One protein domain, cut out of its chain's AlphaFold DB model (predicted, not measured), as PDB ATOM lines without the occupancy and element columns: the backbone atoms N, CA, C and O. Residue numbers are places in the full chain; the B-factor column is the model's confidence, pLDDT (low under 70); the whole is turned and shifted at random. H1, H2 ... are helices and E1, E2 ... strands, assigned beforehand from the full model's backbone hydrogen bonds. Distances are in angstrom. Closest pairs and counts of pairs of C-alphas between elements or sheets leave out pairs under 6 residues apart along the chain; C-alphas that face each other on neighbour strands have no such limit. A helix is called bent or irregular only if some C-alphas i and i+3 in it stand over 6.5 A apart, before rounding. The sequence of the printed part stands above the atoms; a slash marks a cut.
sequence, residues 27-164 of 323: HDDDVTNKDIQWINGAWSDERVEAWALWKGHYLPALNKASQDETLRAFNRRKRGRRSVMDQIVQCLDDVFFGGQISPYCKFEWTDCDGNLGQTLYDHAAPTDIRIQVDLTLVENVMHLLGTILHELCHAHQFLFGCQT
ATOM      1  N   HIS A  27     -36.780 -14.436  18.524       49.28
ATOM      2  CA  HIS A  27     -37.549 -15.538  19.049       49.28
ATOM      3  C   HIS A  27     -36.791 -16.120  20.247       49.28
ATOM      4  O   HIS A  27     -35.736 -16.735  20.065       49.28
ATOM      5  N   ASP A  28     -37.327 -15.952  21.454       53.16
ATOM      6  CA  ASP A  28     -36.799 -16.618  22.641       53.16
ATOM      7  C   ASP A  28     -37.420 -18.025  22.757       53.16
ATOM      8  O   ASP A  28     -38.587 -18.214  23.122       53.16
ATOM      9  N   ASP A  29     -36.641 -19.036  22.359       52.62
ATOM     10  CA  ASP A  29     -37.051 -20.444  22.421       52.62
ATOM     11  C   ASP A  29     -37.319 -20.898  23.873       52.62
ATOM     12  O   ASP A  29     -38.166 -21.768  24.094       52.62
ATOM     13  N   ASP A  30     -36.649 -20.309  24.870       57.44
ATOM     14  CA  ASP A  30     -36.797 -20.695  26.275       57.44
ATOM     15  C   ASP A  30     -38.104 -20.166  26.866       57.44
ATOM     16  O   ASP A  30     -38.788 -20.904  27.580       57.44
ATOM     17  N   VAL A  31     -38.481 -18.928  26.534       55.50
ATOM     18  CA  VAL A  31     -39.807 -18.368  26.861       55.50
ATOM     19  C   VAL A  31     -40.899 -19.227  26.215       55.50
ATOM     20  O   VAL A  31     -41.787 -19.749  26.879       55.50
ATOM     21  N   THR A  32     -40.756 -19.540  24.930       50.38
ATOM     22  CA  THR A  32     -41.746 -20.349  24.200       50.38
ATOM     23  C   THR A  32     -41.971 -21.736  24.794       50.38
ATOM     24  O   THR A  32     -43.112 -22.178  24.954       50.38
ATOM     25  N   ASN A  33     -40.902 -22.434  25.166       51.88
ATOM     26  CA  ASN A  33     -41.026 -23.752  25.782       51.88
ATOM     27  C   ASN A  33     -41.631 -23.686  27.192       51.88
ATOM     28  O   ASN A  33     -42.407 -24.574  27.561       51.88
ATOM     29  N   LYS A  34     -41.308 -22.649  27.973       59.81
ATOM     30  CA  LYS A  34     -41.884 -22.431  29.306       59.81
ATOM     31  C   LYS A  34     -43.369 -22.093  29.230       59.81
ATOM     32  O   LYS A  34     -44.141 -22.673  29.988       59.81
ATOM     33  N   ASP A  35     -43.796 -21.286  28.264       54.28
ATOM     34  CA  ASP A  35     -45.212 -20.978  28.051       54.28
ATOM     35  C   ASP A  35     -46.047 -22.201  27.675       54.28
ATOM     36  O   ASP A  35     -47.137 -22.410  28.216       54.28
ATOM     37  N   ILE A  36     -45.524 -23.075  26.814       48.47
ATOM     38  CA  ILE A  36     -46.195 -24.339  26.478       48.47
ATOM     39  C   ILE A  36     -46.376 -25.209  27.731       48.47
ATOM     40  O   ILE A  36     -47.428 -25.833  27.903       48.47
ATOM     41  N   GLN A  37     -45.380 -25.260  28.617       54.84
ATOM     42  CA  GLN A  37     -45.486 -25.992  29.883       54.84
ATOM     43  C   GLN A  37     -46.464 -25.318  30.852       54.84
ATOM     44  O   GLN A  37     -47.268 -26.000  31.484       54.84
ATOM     45  N   TRP A  38     -46.442 -23.989  30.916       58.47
ATOM     46  CA  TRP A  38     -47.302 -23.170  31.763       58.47
ATOM     47  C   TRP A  38     -48.790 -23.325  31.440       58.47
ATOM     48  O   TRP A  38     -49.609 -23.501  32.343       58.47
ATOM     49  N   ILE A  39     -49.146 -23.297  30.151       51.22
ATOM     50  CA  ILE A  39     -50.533 -23.416  29.679       51.22
ATOM     51  C   ILE A  39     -51.100 -24.810  29.970       51.22
ATOM     52  O   ILE A  39     -52.267 -24.947  30.337       51.22
ATOM     53  N   ASN A  40     -50.276 -25.846  29.803       46.25
ATOM     54  CA  ASN A  40     -50.702 -27.242  29.922       46.25
ATOM     55  C   ASN A  40     -50.521 -27.825  31.337       46.25
ATOM     56  O   ASN A  40     -50.941 -28.955  31.592       46.25
ATOM     57  N   GLY A  41     -49.879 -27.086  32.244       56.28
ATOM     58  CA  GLY A  41     -49.545 -27.524  33.596       56.28
ATOM     59  C   GLY A  41     -50.618 -27.217  34.646       56.28
ATOM     60  O   GLY A  41     -51.516 -26.395  34.458       56.28
ATOM     61  N   ALA A  42     -50.506 -27.870  35.805       67.62
ATOM     62  CA  ALA A  42     -51.201 -27.419  37.008       67.62
ATOM     63  C   ALA A  42     -50.638 -26.060  37.461       67.62
ATOM     64  O   ALA A  42     -49.508 -25.704  37.134       67.62
ATOM     65  N   TRP A  43     -51.420 -25.299  38.230       66.06
ATOM     66  CA  TRP A  43     -50.909 -24.075  38.846       66.06
ATOM     67  C   TRP A  43     -49.741 -24.429  39.770       66.06
ATOM     68  O   TRP A  43     -49.909 -25.267  40.655       66.06
ATOM     69  N   SER A  44     -48.584 -23.805  39.546       71.19
ATOM     70  CA  SER A  44     -47.433 -23.949  40.435       71.19
ATOM     71  C   SER A  44     -47.675 -23.215  41.757       71.19
ATOM     72  O   SER A  44     -48.551 -22.345  41.842       71.19
ATOM     73  N   ASP A  45     -46.904 -23.550  42.790       76.69
ATOM     74  CA  ASP A  45     -47.003 -22.879  44.089       76.69
ATOM     75  C   ASP A  45     -46.700 -21.379  43.954       76.69
ATOM     76  O   ASP A  45     -47.418 -20.552  44.515       76.69
ATOM     77  N   GLU A  46     -45.735 -21.011  43.107       74.94
ATOM     78  CA  GLU A  46     -45.392 -19.617  42.809       74.94
ATOM     79  C   GLU A  46     -46.583 -18.860  42.206       74.94
ATOM     80  O   GLU A  46     -46.876 -17.730  42.601       74.94
ATOM     81  N   ARG A  47     -47.339 -19.500  41.302       71.88
ATOM     82  CA  ARG A  47     -48.557 -18.922  40.716       71.88
ATOM     83  C   ARG A  47     -49.636 -18.689  41.768       71.88
ATOM     84  O   ARG A  47     -50.328 -17.670  41.747       71.88
ATOM     85  N   VAL A  48     -49.824 -19.658  42.664       70.50
ATOM     86  CA  VAL A  48     -50.810 -19.573  43.749       70.50
ATOM     87  C   VAL A  48     -50.441 -18.447  44.715       70.50
ATOM     88  O   VAL A  48     -51.320 -17.685  45.124       70.50
ATOM     89  N   GLU A  49     -49.159 -18.303  45.045       73.44
ATOM     90  CA  GLU A  49     -48.643 -17.233  45.900       73.44
ATOM     91  C   GLU A  49     -48.785 -15.855  45.242       73.44
ATOM     92  O   GLU A  49     -49.310 -14.936  45.875       73.44
ATOM     93  N   ALA A  50     -48.428 -15.716  43.962       68.88
ATOM     94  CA  ALA A  50     -48.643 -14.483  43.202       68.88
ATOM     95  C   ALA A  50     -50.137 -14.110  43.157       68.88
ATOM     96  O   ALA A  50     -50.515 -12.965  43.414       68.88
ATOM     97  N   TRP A  51     -51.022 -15.092  42.959       71.88
ATOM     98  CA  TRP A  51     -52.471 -14.878  42.996       71.88
ATOM     99  C   TRP A  51     -52.979 -14.438  44.375       71.88
ATOM    100  O   TRP A  51     -53.885 -13.603  44.483       71.88
ATOM    101  N   ALA A  52     -52.416 -14.991  45.449       67.12
ATOM    102  CA  ALA A  52     -52.738 -14.582  46.810       67.12
ATOM    103  C   ALA A  52     -52.260 -13.150  47.091       67.12
ATOM    104  O   ALA A  52     -53.026 -12.357  47.641       67.12
ATOM    105  N   LEU A  53     -51.047 -12.800  46.656       73.19
ATOM    106  CA  LEU A  53     -50.463 -11.467  46.796       73.19
ATOM    107  C   LEU A  53     -51.265 -10.413  46.019       73.19
ATOM    108  O   LEU A  53     -51.593  -9.357  46.563       73.19
ATOM    109  N   TRP A  54     -51.660 -10.727  44.782       77.62
ATOM    110  CA  TRP A  54     -52.540  -9.889  43.969       77.62
ATOM    111  C   TRP A  54     -53.847  -9.557  44.698       77.62
ATOM    112  O   TRP A  54     -54.170  -8.385  44.897       77.62
ATOM    113  N   LYS A  55     -54.580 -10.582  45.148       74.38
ATOM    114  CA  LYS A  55     -55.880 -10.403  45.817       74.38
ATOM    115  C   LYS A  55     -55.768  -9.761  47.197       74.38
ATOM    116  O   LYS A  55     -56.647  -8.996  47.575       74.38
ATOM    117  N   GLY A  56     -54.752 -10.139  47.966       62.59
ATOM    118  CA  GLY A  56     -54.610  -9.745  49.367       62.59
ATOM    119  C   GLY A  56     -53.992  -8.364  49.553       62.59
ATOM    120  O   GLY A  56     -54.295  -7.702  50.541       62.59
ATOM    121  N   HIS A  57     -53.154  -7.919  48.612       77.06
ATOM    122  CA  HIS A  57     -52.360  -6.702  48.777       77.06
ATOM    123  C   HIS A  57     -52.524  -5.722  47.615       77.06
ATOM    124  O   HIS A  57     -52.959  -4.592  47.838       77.06
ATOM    125  N   TYR A  58     -52.214  -6.128  46.381       76.50
ATOM    126  CA  TYR A  58     -52.133  -5.176  45.268       76.50
ATOM    127  C   TYR A  58     -53.495  -4.662  44.795       76.50
ATOM    128  O   TYR A  58     -53.662  -3.453  44.652       76.50
ATOM    129  N   LEU A  59     -54.482  -5.538  44.599       74.19
ATOM    130  CA  LEU A  59     -55.818  -5.128  44.160       74.19
ATOM    131  C   LEU A  59     -56.519  -4.219  45.194       74.19
ATOM    132  O   LEU A  59     -57.018  -3.163  44.800       74.19
ATOM    133  N   PRO A  60     -56.528  -4.535  46.507       72.75
ATOM    134  CA  PRO A  60     -57.047  -3.615  47.519       72.75
ATOM    135  C   PRO A  60     -56.315  -2.268  47.543       72.75
ATOM    136  O   PRO A  60     -56.961  -1.225  47.635       72.75
ATOM    137  N   ALA A  61     -54.983  -2.274  47.421       72.81
ATOM    138  CA  ALA A  61     -54.187  -1.052  47.404       72.81
ATOM    139  C   ALA A  61     -54.487  -0.171  46.184       72.81
ATOM    140  O   ALA A  61     -54.602   1.043  46.336       72.81
ATOM    141  N   LEU A  62     -54.657  -0.764  44.998       74.44
ATOM    142  CA  LEU A  62     -55.066  -0.043  43.790       74.44
ATOM    143  C   LEU A  62     -56.462   0.565  43.938       74.44
ATOM    144  O   LEU A  62     -56.646   1.733  43.613       74.44
ATOM    145  N   ASN A  63     -57.429  -0.194  44.464       71.31
ATOM    146  CA  ASN A  63     -58.786   0.308  44.705       71.31
ATOM    147  C   ASN A  63     -58.783   1.504  45.653       71.31
ATOM    148  O   ASN A  63     -59.390   2.528  45.349       71.31
ATOM    149  N   LYS A  64     -58.041   1.404  46.758       74.19
ATOM    150  CA  LYS A  64     -57.896   2.510  47.700       74.19
ATOM    151  C   LYS A  64     -57.199   3.713  47.063       74.19
ATOM    152  O   LYS A  64     -57.717   4.816  47.126       74.19
ATOM    153  N   ALA A  65     -56.074   3.505  46.381       71.75
ATOM    154  CA  ALA A  65     -55.352   4.590  45.720       71.75
ATOM    155  C   ALA A  65     -56.167   5.258  44.600       71.75
ATOM    156  O   ALA A  65     -55.989   6.446  44.350       71.75
ATOM    157  N   SER A  66     -57.057   4.519  43.934       76.56
ATOM    158  CA  SER A  66     -58.003   5.072  42.965       76.56
ATOM    159  C   SER A  66     -59.049   5.954  43.640       76.56
ATOM    160  O   SER A  66     -59.330   7.031  43.132       76.56
ATOM    161  N   GLN A  67     -59.609   5.515  44.771       73.81
ATOM    162  CA  GLN A  67     -60.586   6.287  45.551       73.81
ATOM    163  C   GLN A  67     -59.965   7.544  46.169       73.81
ATOM    164  O   GLN A  67     -60.606   8.586  46.217       73.81
ATOM    165  N   ASP A  68     -58.707   7.442  46.597       78.38
ATOM    166  CA  ASP A  68     -57.950   8.533  47.210       78.38
ATOM    167  C   ASP A  68     -57.258   9.437  46.162       78.38
ATOM    168  O   ASP A  68     -56.511  10.340  46.533       78.38
ATOM    169  N   GLU A  69     -57.435   9.178  44.858       76.25
ATOM    170  CA  GLU A  69     -56.787   9.900  43.744       76.25
ATOM    171  C   GLU A  69     -55.239   9.924  43.809       76.25
ATOM    172  O   GLU A  69     -54.563  10.838  43.330       76.25
ATOM    173  N   THR A  70     -54.630   8.876  44.370       83.44
ATOM    174  CA  THR A  70     -53.179   8.771  44.609       83.44
ATOM    175  C   THR A  70     -52.445   7.767  43.711       83.44
ATOM    176  O   THR A  70     -51.243   7.550  43.891       83.44
ATOM    177  N   LEU A  71     -53.098   7.201  42.686       79.50
ATOM    178  CA  LEU A  71     -52.511   6.195  41.776       79.50
ATOM    179  C   LEU A  71     -51.159   6.605  41.164       79.50
ATOM    180  O   LEU A  71     -50.264   5.772  41.000       79.50
ATOM    181  N   ARG A  72     -50.937   7.900  40.891       84.62
ATOM    182  CA  ARG A  72     -49.649   8.395  40.362       84.62
ATOM    183  C   ARG A  72     -48.463   8.071  41.274       84.62
ATOM    184  O   ARG A  72     -47.348   7.885  40.785       84.62
ATOM    185  N   ALA A  73     -48.676   7.973  42.588       84.25
ATOM    186  CA  ALA A  73     -47.621   7.640  43.541       84.25
ATOM    187  C   ALA A  73     -47.065   6.222  43.333       84.25
ATOM    188  O   ALA A  73     -45.898   5.982  43.641       84.25
ATOM    189  N   PHE A  74     -47.848   5.306  42.752       84.88
ATOM    190  CA  PHE A  74     -47.455   3.906  42.581       84.88
ATOM    191  C   PHE A  74     -46.358   3.729  41.524       84.88
ATOM    192  O   PHE A  74     -45.619   2.746  41.576       84.88
ATOM    193  N   ASN A  75     -46.182   4.695  40.615       84.81
ATOM    194  CA  ASN A  75     -45.093   4.664  39.638       84.81
ATOM    195  C   ASN A  75     -43.791   5.310  40.151       84.81
ATOM    196  O   ASN A  75     -42.756   5.264  39.489       84.81
ATOM    197  N   ARG A  76     -43.794   5.901  41.354       83.88
ATOM    198  CA  ARG A  76     -42.573   6.477  41.934       83.88
ATOM    199  C   ARG A  76     -41.609   5.361  42.335       83.88
ATOM    200  O   ARG A  76     -41.945   4.481  43.129       83.88
ATOM    201  N   ARG A  77     -40.381   5.433  41.822       78.44
ATOM    202  CA  ARG A  77     -39.287   4.519  42.173       78.44
ATOM    203  C   ARG A  77     -38.458   5.092  43.318       78.44
ATOM    204  O   ARG A  77     -38.071   6.259  43.291       78.44
ATOM    205  N   LYS A  78     -38.128   4.256  44.305       75.75
ATOM    206  CA  LYS A  78     -37.030   4.536  45.242       75.75
ATOM    207  C   LYS A  78     -35.721   4.022  44.648       75.75
ATOM    208  O   LYS A  78     -35.717   3.047  43.901       75.75
ATOM    209  N   ARG A  79     -34.598   4.663  44.985       75.81
ATOM    210  CA  ARG A  79     -33.272   4.267  44.485       75.81
ATOM    211  C   ARG A  79     -33.023   2.775  44.754       75.81
ATOM    212  O   ARG A  79     -33.128   2.329  45.893       75.81
ATOM    213  N   GLY A  80     -32.700   2.025  43.698       73.31
ATOM    214  CA  GLY A  80     -32.440   0.583  43.770       73.31
ATOM    215  C   GLY A  80     -33.684  -0.302  43.928       73.31
ATOM    216  O   GLY A  80     -33.533  -1.482  44.230       73.31
ATOM    217  N   ARG A  81     -34.901   0.232  43.754       73.38
ATOM    218  CA  ARG A  81     -36.160  -0.522  43.874       73.38
ATOM    219  C   ARG A  81     -37.064  -0.318  42.656       73.38
ATOM    220  O   ARG A  81     -37.075   0.758  42.058       73.38
ATOM    221  N   ARG A  82     -37.844  -1.353  42.328       77.44
ATOM    222  CA  ARG A  82     -38.933  -1.301  41.335       77.44
ATOM    223  C   ARG A  82     -40.085  -0.434  41.853       77.44
ATOM    224  O   ARG A  82     -40.278  -0.347  43.070       77.44
ATOM    225  N   SER A  83     -40.836   0.208  40.954       85.25
ATOM    226  CA  SER A  83     -42.065   0.909  41.349       85.25
ATOM    227  C   SER A  83     -43.125  -0.103  41.804       85.25
ATOM    228  O   SER A  83     -42.975  -1.307  41.588       85.25
ATOM    229  N   VAL A  84     -44.190   0.359  42.462       85.88
ATOM    230  CA  VAL A  84     -45.311  -0.530  42.819       85.88
ATOM    231  C   VAL A  84     -46.022  -1.001  41.547       85.88
ATOM    232  O   VAL A  84     -46.407  -2.160  41.471       85.88
ATOM    233  N   MET A  85     -46.111  -0.152  40.517       88.38
ATOM    234  CA  MET A  85     -46.656  -0.561  39.218       88.38
ATOM    235  C   MET A  85     -45.794  -1.615  38.518       88.38
ATOM    236  O   MET A  85     -46.336  -2.600  38.031       88.38
ATOM    237  N   ASP A  86     -44.464  -1.479  38.535       84.69
ATOM    238  CA  ASP A  86     -43.557  -2.497  37.987       84.69
ATOM    239  C   ASP A  86     -43.743  -3.851  38.710       84.69
ATOM    240  O   ASP A  86     -43.690  -4.913  38.094       84.69
ATOM    241  N   GLN A  87     -43.986  -3.826  40.028       84.44
ATOM    242  CA  GLN A  87     -44.278  -5.033  40.812       84.44
ATOM    243  C   GLN A  87     -45.660  -5.615  40.506       84.44
ATOM    244  O   GLN A  87     -45.810  -6.832  40.484       84.44
ATOM    245  N   ILE A  88     -46.664  -4.770  40.255       84.75
ATOM    246  CA  ILE A  88     -47.988  -5.214  39.808       84.75
ATOM    247  C   ILE A  88     -47.875  -5.908  38.453       84.75
ATOM    248  O   ILE A  88     -48.398  -7.007  38.306       84.75
ATOM    249  N   VAL A  89     -47.156  -5.321  37.492       87.44
ATOM    250  CA  VAL A  89     -46.904  -5.942  36.184       87.44
ATOM    251  C   VAL A  89     -46.233  -7.304  36.354       87.44
ATOM    252  O   VAL A  89     -46.692  -8.275  35.764       87.44
ATOM    253  N   GLN A  90     -45.213  -7.404  37.211       85.62
ATOM    254  CA  GLN A  90     -44.577  -8.684  37.536       85.62
ATOM    255  C   GLN A  90     -45.553  -9.688  38.162       85.62
ATOM    256  O   GLN A  90     -45.598 -10.834  37.746       85.62
ATOM    257  N   CYS A  91     -46.357  -9.266  39.134       80.44
ATOM    258  CA  CYS A  91     -47.322 -10.140  39.793       80.44
ATOM    259  C   CYS A  91     -48.377 -10.664  38.804       80.44
ATOM    260  O   CYS A  91     -48.743 -11.836  38.842       80.44
ATOM    261  N   LEU A  92     -48.839  -9.819  37.881       79.56
ATOM    262  CA  LEU A  92     -49.756 -10.223  36.816       79.56
ATOM    263  C   LEU A  92     -49.078 -11.176  35.826       79.56
ATOM    264  O   LEU A  92     -49.674 -12.184  35.465       79.56
ATOM    265  N   ASP A  93     -47.832 -10.910  35.443       81.62
ATOM    266  CA  ASP A  93     -47.009 -11.820  34.643       81.62
ATOM    267  C   ASP A  93     -46.831 -13.187  35.325       81.62
ATOM    268  O   ASP A  93     -47.096 -14.212  34.712       81.62
ATOM    269  N   ASP A  94     -46.520 -13.239  36.619       77.69
ATOM    270  CA  ASP A  94     -46.419 -14.496  37.373       77.69
ATOM    271  C   ASP A  94     -47.757 -15.263  37.407       77.69
ATOM    272  O   ASP A  94     -47.789 -16.487  37.290       77.69
ATOM    273  N   VAL A  95     -48.895 -14.567  37.519       67.12
ATOM    274  CA  VAL A  95     -50.230 -15.197  37.561       67.12
ATOM    275  C   VAL A  95     -50.691 -15.686  36.185       67.12
ATOM    276  O   VAL A  95     -51.375 -16.716  36.082       67.12
ATOM    277  N   PHE A  96     -50.373 -14.935  35.134       67.50
ATOM    278  CA  PHE A  96     -51.009 -15.059  33.824       67.50
ATOM    279  C   PHE A  96     -50.046 -15.507  32.724       67.50
ATOM    280  O   PHE A  96     -50.463 -16.146  31.772       67.50
ATOM    281  N   PHE A  97     -48.751 -15.312  32.860       67.81
ATOM    282  CA  PHE A  97     -47.773 -15.643  31.822       67.81
ATOM    283  C   PHE A  97     -46.547 -16.388  32.384       67.81
ATOM    284  O   PHE A  97     -45.565 -16.626  31.692       67.81
ATOM    285  N   GLY A  98     -46.611 -16.821  33.647       68.50
ATOM    286  CA  GLY A  98     -45.584 -17.646  34.278       68.50
ATOM    287  C   GLY A  98     -44.288 -16.903  34.597       68.50
ATOM    288  O   GLY A  98     -43.253 -17.552  34.732       68.50
ATOM    289  N   GLY A  99     -44.326 -15.571  34.698       73.25
ATOM    290  CA  GLY A  99     -43.171 -14.765  35.111       73.25
ATOM    291  C   GLY A  99     -42.129 -14.554  34.009       73.25
ATOM    292  O   GLY A  99     -40.937 -14.399  34.290       73.25
ATOM    293  N   GLN A 100     -42.550 -14.634  32.748       71.50
ATOM    294  CA  GLN A 100     -41.654 -14.694  31.591       71.50
ATOM    295  C   GLN A 100     -41.521 -13.353  30.870       71.50
ATOM    296  O   GLN A 100     -40.544 -13.133  30.157       71.50
ATOM    297  N   ILE A 101     -42.478 -12.445  31.065       78.81
ATOM    298  CA  ILE A 101     -42.607 -11.213  30.281       78.81
ATOM    299  C   ILE A 101     -42.048 -10.006  31.039       78.81
ATOM    300  O   ILE A 101     -41.344  -9.159  30.481       78.81
ATOM    301  N   SER A 102     -42.331  -9.916  32.335       81.12
ATOM    302  CA  SER A 102     -42.013  -8.767  33.180       81.12
ATOM    303  C   SER A 102     -40.523  -8.424  33.301       81.12
ATOM    304  O   SER A 102     -40.237  -7.240  33.490       81.12
ATOM    305  N   PRO A 103     -39.545  -9.347  33.150       82.06
ATOM    306  CA  PRO A 103     -38.129  -8.972  33.114       82.06
ATOM    307  C   PRO A 103     -37.765  -8.026  31.962       82.06
ATOM    308  O   PRO A 103     -36.789  -7.286  32.080       82.06
ATOM    309  N   TYR A 104     -38.552  -8.039  30.884       76.75
ATOM    310  CA  TYR A 104     -38.368  -7.212  29.692       76.75
ATOM    311  C   TYR A 104     -39.234  -5.947  29.720       76.75
ATOM    312  O   TYR A 104     -39.097  -5.105  28.838       76.75
ATOM    313  N   CYS A 105     -40.130  -5.809  30.706       81.00
ATOM    314  CA  CYS A 105     -41.138  -4.755  30.733       81.00
ATOM    315  C   CYS A 105     -40.818  -3.634  31.726       81.00
ATOM    316  O   CYS A 105     -40.330  -3.861  32.835       81.00
ATOM    317  N   LYS A 106     -41.196  -2.410  31.360       86.06
ATOM    318  CA  LYS A 106     -41.260  -1.242  32.247       86.06
ATOM    319  C   LYS A 106     -42.632  -0.599  32.160       86.06
ATOM    320  O   LYS A 106     -43.169  -0.462  31.066       86.06
ATOM    321  N   PHE A 107     -43.168  -0.173  33.299       88.19
ATOM    322  CA  PHE A 107     -44.448   0.525  33.340       88.19
ATOM    323  C   PHE A 107     -44.272   2.049  33.364       88.19
ATOM    324  O   PHE A 107     -43.431   2.570  34.104       88.19
ATOM    325  N   GLU A 108     -45.098   2.773  32.608       89.06
ATOM    326  CA  GLU A 108     -45.087   4.236  32.554       89.06
ATOM    327  C   GLU A 108     -46.504   4.831  32.531       89.06
ATOM    328  O   GLU A 108     -47.374   4.402  31.779       89.06
ATOM    329  N   TRP A 109     -46.714   5.879  33.337       86.19
ATOM    330  CA  TRP A 109     -47.867   6.769  33.181       86.19
ATOM    331  C   TRP A 109     -47.516   7.837  32.150       86.19
ATOM    332  O   TRP A 109     -46.648   8.669  32.429       86.19
ATOM    333  N   THR A 110     -48.188   7.851  31.006       84.50
ATOM    334  CA  THR A 110     -47.974   8.860  29.962       84.50
ATOM    335  C   THR A 110     -49.236   9.046  29.136       84.50
ATOM    336  O   THR A 110     -50.048   8.130  29.042       84.50
ATOM    337  N   ASP A 111     -49.389  10.233  28.555       78.56
ATOM    338  CA  ASP A 111     -50.317  10.432  27.442       78.56
ATOM    339  C   ASP A 111     -49.900   9.482  26.307       78.56
ATOM    340  O   ASP A 111     -48.705   9.370  26.011       78.56
ATOM    341  N   CYS A 112     -50.870   8.756  25.757       73.69
ATOM    342  CA  CYS A 112     -50.674   7.761  24.701       73.69
ATOM    343  C   CYS A 112     -51.386   8.195  23.406       73.69
ATOM    344  O   CYS A 112     -52.008   7.375  22.723       73.69
ATOM    345  N   ASP A 113     -51.348   9.495  23.094       73.88
ATOM    346  CA  ASP A 113     -51.943  10.112  21.901       73.88
ATOM    347  C   ASP A 113     -53.439   9.766  21.747       73.88
ATOM    348  O   ASP A 113     -53.930   9.447  20.661       73.88
ATOM    349  N   GLY A 114     -54.174   9.792  22.864       65.06
ATOM    350  CA  GLY A 114     -55.601   9.457  22.928       65.06
ATOM    351  C   GLY A 114     -55.927   7.962  23.049       65.06
ATOM    352  O   GLY A 114     -57.105   7.614  23.142       65.06
ATOM    353  N   ASN A 115     -54.924   7.078  23.082       64.50
ATOM    354  CA  ASN A 115     -55.116   5.669  23.431       64.50
ATOM    355  C   ASN A 115     -55.074   5.471  24.948       64.50
ATOM    356  O   ASN A 115     -54.404   6.198  25.673       64.50
ATOM    357  N   LEU A 116     -55.758   4.440  25.440       65.00
ATOM    358  CA  LEU A 116     -55.727   4.103  26.863       65.00
ATOM    359  C   LEU A 116     -54.411   3.434  27.284       65.00
ATOM    360  O   LEU A 116     -53.950   3.625  28.409       65.00
ATOM    361  N   GLY A 117     -53.826   2.633  26.396       70.12
ATOM    362  CA  GLY A 117     -52.572   1.936  26.627       70.12
ATOM    363  C   GLY A 117     -51.794   1.732  25.336       70.12
ATOM    364  O   GLY A 117     -52.360   1.803  24.243       70.12
ATOM    365  N   GLN A 118     -50.486   1.540  25.477       74.19
ATOM    366  CA  GLN A 118     -49.598   1.258  24.362       74.19
ATOM    367  C   GLN A 118     -48.396   0.427  24.809       74.19
ATOM    368  O   GLN A 118     -47.772   0.704  25.836       74.19
ATOM    369  N   THR A 119     -48.019  -0.547  23.984       73.81
ATOM    370  CA  THR A 119     -46.769  -1.291  24.129       73.81
ATOM    371  C   THR A 119     -45.749  -0.801  23.111       73.81
ATOM    372  O   THR A 119     -45.944  -0.941  21.902       73.81
ATOM    373  N   LEU A 120     -44.636  -0.250  23.594       75.44
ATOM    374  CA  LEU A 120     -43.507   0.156  22.759       75.44
ATOM    375  C   LEU A 120     -42.359  -0.838  22.894       75.44
ATOM    376  O   LEU A 120     -42.033  -1.272  23.997       75.44
ATOM    377  N   TYR A 121     -41.721  -1.158  21.772       68.25
ATOM    378  CA  TYR A 121     -40.548  -2.021  21.718       68.25
ATOM    379  C   TYR A 121     -39.369  -1.258  21.116       68.25
ATOM    380  O   TYR A 121     -39.450  -0.777  19.982       68.25
ATOM    381  N   ASP A 122     -38.270  -1.155  21.864       67.00
ATOM    382  CA  ASP A 122     -37.024  -0.602  21.343       67.00
ATOM    383  C   ASP A 122     -36.219  -1.686  20.612       67.00
ATOM    384  O   ASP A 122     -35.617  -2.580  21.208       67.00
ATOM    385  N   HIS A 123     -36.161  -1.573  19.288       60.53
ATOM    386  CA  HIS A 123     -35.383  -2.466  18.434       60.53
ATOM    387  C   HIS A 123     -33.875  -2.449  18.714       60.53
ATOM    388  O   HIS A 123     -33.193  -3.428  18.408       60.53
ATOM    389  N   ALA A 124     -33.345  -1.359  19.276       56.16
ATOM    390  CA  ALA A 124     -31.940  -1.245  19.652       56.16
ATOM    391  C   ALA A 124     -31.653  -1.828  21.049       56.16
ATOM    392  O   ALA A 124     -30.503  -2.158  21.348       56.16
ATOM    393  N   ALA A 125     -32.682  -1.988  21.885       59.12
ATOM    394  CA  ALA A 125     -32.598  -2.526  23.238       59.12
ATOM    395  C   ALA A 125     -33.724  -3.558  23.479       59.12
ATOM    396  O   ALA A 125     -34.737  -3.228  24.092       59.12
ATOM    397  N   PRO A 126     -33.533  -4.832  23.074       54.62
ATOM    398  CA  PRO A 126     -34.562  -5.886  23.113       54.62
ATOM    399  C   PRO A 126     -35.180  -6.165  24.494       54.62
ATOM    400  O   PRO A 126     -36.195  -6.843  24.606       54.62
ATOM    401  N   THR A 127     -34.547  -5.675  25.561       58.97
ATOM    402  CA  THR A 127     -34.986  -5.793  26.956       58.97
ATOM    403  C   THR A 127     -35.823  -4.606  27.439       58.97
ATOM    404  O   THR A 127     -36.039  -4.484  28.642       58.97
ATOM    405  N   ASP A 128     -36.213  -3.684  26.554       67.50
ATOM    406  CA  ASP A 128     -36.928  -2.453  26.905       67.50
ATOM    407  C   ASP A 128     -38.315  -2.392  26.247       67.50
ATOM    408  O   ASP A 128     -38.592  -1.534  25.410       67.50
ATOM    409  N   ILE A 129     -39.197  -3.321  26.630       73.06
ATOM    410  CA  ILE A 129     -40.629  -3.223  26.337       73.06
ATOM    411  C   ILE A 129     -41.245  -2.234  27.329       73.06
ATOM    412  O   ILE A 129     -41.108  -2.387  28.544       73.06
ATOM    413  N   ARG A 130     -41.941  -1.208  26.843       81.94
ATOM    414  CA  ARG A 130     -42.630  -0.233  27.701       81.94
ATOM    415  C   ARG A 130     -44.128  -0.431  27.602       81.94
ATOM    416  O   ARG A 130     -44.672  -0.370  26.508       81.94
ATOM    417  N   ILE A 131     -44.763  -0.636  28.751       82.88
ATOM    418  CA  ILE A 131     -46.213  -0.644  28.925       82.88
ATOM    419  C   ILE A 131     -46.601   0.751  29.395       82.88
ATOM    420  O   ILE A 131     -46.331   1.137  30.536       82.88
ATOM    421  N   GLN A 132     -47.198   1.509  28.491       84.06
ATOM    422  CA  GLN A 132     -47.653   2.868  28.714       84.06
ATOM    423  C   GLN A 132     -49.158   2.857  28.941       84.06
ATOM    424  O   GLN A 132     -49.880   2.146  28.247       84.06
ATOM    425  N   VAL A 133     -49.626   3.603  29.940       80.75
ATOM    426  CA  VAL A 133     -51.056   3.763  30.221       80.75
ATOM    427  C   VAL A 133     -51.363   5.230  30.468       80.75
ATOM    428  O   VAL A 133     -50.710   5.881  31.296       80.75
ATOM    429  N   ASP A 134     -52.404   5.728  29.806       79.94
ATOM    430  CA  ASP A 134     -52.928   7.061  30.058       79.94
ATOM    431  C   ASP A 134     -53.895   7.032  31.239       79.94
ATOM    432  O   ASP A 134     -55.068   6.671  31.137       79.94
ATOM    433  N   LEU A 135     -53.388   7.463  32.393       81.25
ATOM    434  CA  LEU A 135     -54.163   7.531  33.625       81.25
ATOM    435  C   LEU A 135     -55.387   8.458  33.519       81.25
ATOM    436  O   LEU A 135     -56.320   8.296  34.296       81.25
ATOM    437  N   THR A 136     -55.399   9.432  32.605       77.25
ATOM    438  CA  THR A 136     -56.539  10.351  32.439       77.25
ATOM    439  C   THR A 136     -57.753   9.680  31.797       77.25
ATOM    440  O   THR A 136     -58.876  10.127  32.018       77.25
ATOM    441  N   LEU A 137     -57.533   8.582  31.069       69.81
ATOM    442  CA  LEU A 137     -58.568   7.781  30.415       69.81
ATOM    443  C   LEU A 137     -58.997   6.566  31.259       69.81
ATOM    444  O   LEU A 137     -59.922   5.838  30.898       69.81
ATOM    445  N   VAL A 138     -58.344   6.331  32.403       69.50
ATOM    446  CA  VAL A 138     -58.671   5.230  33.315       69.50
ATOM    447  C   VAL A 138     -59.921   5.570  34.127       69.50
ATOM    448  O   VAL A 138     -59.883   6.361  35.065       69.50
ATOM    449  N   GLU A 139     -61.024   4.899  33.812       70.19
ATOM    450  CA  GLU A 139     -62.303   5.080  34.515       70.19
ATOM    451  C   GLU A 139     -62.326   4.441  35.912       70.19
ATOM    452  O   GLU A 139     -62.968   4.942  36.832       70.19
ATOM    453  N   ASN A 140     -61.676   3.286  36.067       68.94
ATOM    454  CA  ASN A 140     -61.623   2.534  37.318       68.94
ATOM    455  C   ASN A 140     -60.474   1.508  37.302       68.94
ATOM    456  O   ASN A 140     -59.848   1.252  36.272       68.94
ATOM    457  N   VAL A 141     -60.217   0.874  38.449       66.81
ATOM    458  CA  VAL A 141     -59.126  -0.107  38.613       66.81
ATOM    459  C   VAL A 141     -59.268  -1.331  37.707       66.81
ATOM    460  O   VAL A 141     -58.258  -1.882  37.276       66.81
ATOM    461  N   MET A 142     -60.492  -1.756  37.381       65.25
ATOM    462  CA  MET A 142     -60.695  -2.873  36.454       65.25
ATOM    463  C   MET A 142     -60.350  -2.479  35.021       65.25
ATOM    464  O   MET A 142     -59.767  -3.288  34.304       65.25
ATOM    465  N   HIS A 143     -60.648  -1.237  34.632       66.00
ATOM    466  CA  HIS A 143     -60.253  -0.694  33.339       66.00
ATOM    467  C   HIS A 143     -58.723  -0.659  33.215       66.00
ATOM    468  O   HIS A 143     -58.176  -1.230  32.279       66.00
ATOM    469  N   LEU A 144     -58.031  -0.131  34.233       71.00
ATOM    470  CA  LEU A 144     -56.566  -0.154  34.322       71.00
ATOM    471  C   LEU A 144     -55.989  -1.574  34.214       71.00
ATOM    472  O   LEU A 144     -55.028  -1.807  33.485       71.00
ATOM    473  N   LEU A 145     -56.562  -2.525  34.953       69.00
ATOM    474  CA  LEU A 145     -56.109  -3.913  34.946       69.00
ATOM    475  C   LEU A 145     -56.287  -4.563  33.571       69.00
ATOM    476  O   LEU A 145     -55.380  -5.247  33.100       69.00
ATOM    477  N   GLY A 146     -57.444  -4.349  32.942       59.62
ATOM    478  CA  GLY A 146     -57.724  -4.822  31.590       59.62
ATOM    479  C   GLY A 146     -56.692  -4.302  30.594       59.62
ATOM    480  O   GLY A 146     -56.138  -5.094  29.837       59.62
ATOM    481  N   THR A 147     -56.362  -3.011  30.670       68.81
ATOM    482  CA  THR A 147     -55.325  -2.391  29.836       68.81
ATOM    483  C   THR A 147     -53.956  -3.013  30.073       68.81
ATOM    484  O   THR A 147     -53.309  -3.432  29.124       68.81
ATOM    485  N   ILE A 148     -53.514  -3.161  31.326       76.38
ATOM    486  CA  ILE A 148     -52.198  -3.757  31.622       76.38
ATOM    487  C   ILE A 148     -52.102  -5.189  31.086       76.38
ATOM    488  O   ILE A 148     -51.078  -5.565  30.521       76.38
ATOM    489  N   LEU A 149     -53.155  -5.994  31.249       70.75
ATOM    490  CA  LEU A 149     -53.182  -7.361  30.726       70.75
ATOM    491  C   LEU A 149     -53.183  -7.391  29.195       70.75
ATOM    492  O   LEU A 149     -52.523  -8.247  28.609       70.75
ATOM    493  N   HIS A 150     -53.891  -6.461  28.554       67.94
ATOM    494  CA  HIS A 150     -53.882  -6.301  27.103       67.94
ATOM    495  C   HIS A 150     -52.477  -5.965  26.586       67.94
ATOM    496  O   HIS A 150     -51.964  -6.651  25.704       67.94
ATOM    497  N   GLU A 151     -51.812  -4.982  27.190       74.44
ATOM    498  CA  GLU A 151     -50.448  -4.608  26.814       74.44
ATOM    499  C   GLU A 151     -49.433  -5.723  27.118       74.44
ATOM    500  O   GLU A 151     -48.514  -5.964  26.339       74.44
ATOM    501  N   LEU A 152     -49.627  -6.497  28.191       75.44
ATOM    502  CA  LEU A 152     -48.819  -7.694  28.445       75.44
ATOM    503  C   LEU A 152     -48.980  -8.753  27.346       75.44
ATOM    504  O   LEU A 152     -47.993  -9.395  26.992       75.44
ATOM    505  N   CYS A 153     -50.166  -8.909  26.750       68.25
ATOM    506  CA  CYS A 153     -50.335  -9.768  25.574       68.25
ATOM    507  C   CYS A 153     -49.508  -9.262  24.382       68.25
ATOM    508  O   CYS A 153     -48.924 -10.071  23.662       68.25
ATOM    509  N   HIS A 154     -49.418  -7.947  24.170       71.00
ATOM    510  CA  HIS A 154     -48.562  -7.376  23.129       71.00
ATOM    511  C   HIS A 154     -47.074  -7.561  23.436       71.00
ATOM    512  O   HIS A 154     -46.319  -7.981  22.560       71.00
ATOM    513  N   ALA A 155     -46.654  -7.347  24.683       75.06
ATOM    514  CA  ALA A 155     -45.301  -7.656  25.139       75.06
ATOM    515  C   ALA A 155     -44.947  -9.133  24.891       75.06
ATOM    516  O   ALA A 155     -43.877  -9.445  24.366       75.06
ATOM    517  N   HIS A 156     -45.881 -10.043  25.177       72.62
ATOM    518  CA  HIS A 156     -45.736 -11.471  24.906       72.62
ATOM    519  C   HIS A 156     -45.557 -11.766  23.415       72.62
ATOM    520  O   HIS A 156     -44.656 -12.503  23.018       72.62
ATOM    521  N   GLN A 157     -46.372 -11.131  22.569       67.62
ATOM    522  CA  GLN A 157     -46.273 -11.237  21.112       67.62
ATOM    523  C   GLN A 157     -44.916 -10.746  20.589       67.62
ATOM    524  O   GLN A 157     -44.359 -11.379  19.688       67.62
ATOM    525  N   PHE A 158     -44.361  -9.668  21.157       69.12
ATOM    526  CA  PHE A 158     -43.018  -9.195  20.812       69.12
ATOM    527  C   PHE A 158     -41.943 -10.237  21.137       69.12
ATOM    528  O   PHE A 158     -41.113 -10.522  20.272       69.12
ATOM    529  N   LEU A 159     -41.992 -10.857  22.322       65.44
ATOM    530  CA  LEU A 159     -41.027 -11.888  22.735       65.44
ATOM    531  C   LEU A 159     -41.094 -13.159  21.870       65.44
ATOM    532  O   LEU A 159     -40.080 -13.820  21.650       65.44
ATOM    533  N   PHE A 160     -42.261 -13.468  21.300       59.81
ATOM    534  CA  PHE A 160     -42.416 -14.555  20.328       59.81
ATOM    535  C   PHE A 160     -42.058 -14.185  18.886       59.81
ATOM    536  O   PHE A 160     -42.203 -15.012  17.982       59.81
ATOM    537  N   GLY A 161     -41.642 -12.944  18.624       52.91
ATOM    538  CA  GLY A 161     -41.405 -12.460  17.264       52.91
ATOM    539  C   GLY A 161     -42.680 -12.396  16.410       52.91
ATOM    540  O   GLY A 161     -42.602 -12.365  15.184       52.91
ATOM    541  N   CYS A 162     -43.857 -12.368  17.039       54.09
ATOM    542  CA  CYS A 162     -45.163 -12.294  16.388       54.09
ATOM    543  C   CYS A 162     -45.559 -10.824  16.191       54.09
ATOM    544  O   CYS A 162     -46.451 -10.287  16.843       54.09
ATOM    545  N   GLN A 163     -44.838 -10.141  15.304       52.00
ATOM    546  CA  GLN A 163     -44.793  -8.680  15.231       52.00
ATOM    547  C   GLN A 163     -45.962  -8.016  14.472       52.00
ATOM    548  O   GLN A 163     -45.777  -7.067  13.713       52.00
ATOM    549  N   THR A 164     -47.187  -8.502  14.644       44.97
ATOM    550  CA  THR A 164     -48.371  -7.896  14.007       44.97
ATOM    551  C   THR A 164     -49.094  -6.869  14.877       44.97
ATOM    552  O   THR A 164     -50.071  -6.284  14.424       44.97
TER     553      THR A 164
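AT A GLANCE: This is residues 27 to 164 of the 323 residues of the protein "SprT-like domain-containing protein" of Zymoseptoria tritici ST99CH_1E4 (UniProt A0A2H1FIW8). A small three-stranded sheet has helices H4 and H5 crossing over one face and its other face bare, while the long bent helix H2 arches over them on the side away from the sheet. H1 stands at one end near H5, short H3 grazes the sheet, and the loop round Gly 80 sticks out. The 138 printed residues hold H1 H2 H3 H4 E1 E2 E3 H5 in that order, mostly helix; the mixed sheet runs E1 E3 E2. The whole is compact, radius of gyration of the C-alphas 15.0 A, spanning 43 by 35 by 30 A.

IN THESE COORDINATES: H1, residues 29 to 40, begins at C-alpha (-37.051, -20.444, 22.421) and is 17.0 A long. H2, residues 45 to 67, was assigned as one helix by its hydrogen bonds but is bent, C-alphas 56 and 59 being 7.1 A apart; its arms are H2a, 45 to 56, and H2b, 59 to 67. H3 is 71 to 75 and H4 84 to 96, 18.0 A. E1 is 105 to 109, E2 117 to 121, E3 129 to 133. H5, 141 to 159, is 26.8 A and ends at (-41.027, -11.888, 22.735).

HOW THE PARTS SIT: E1 and E3 are parallel, N 106 to O 129 2.8 A; hairpin E2 and E3 is antiparallel, N 118 to O 132 2.9 A. H5 runs along the strands, 8.1 A high, on the same face as H4. H2a touches H4, C-alphas of Arg 47 and Val 95 5.2 A apart. Every O i to N i+4 pair is within hydrogen-bond range in H1, H2a, H2b, H4 and H5; H3 has 0 of 1, but 2 of 2 O i to N i+3.

THE WHOLE: The printed part has no cut and no long link. Mean pLDDT is 71.3; residues 27 to 43 and 157 to 164 are among those under 70.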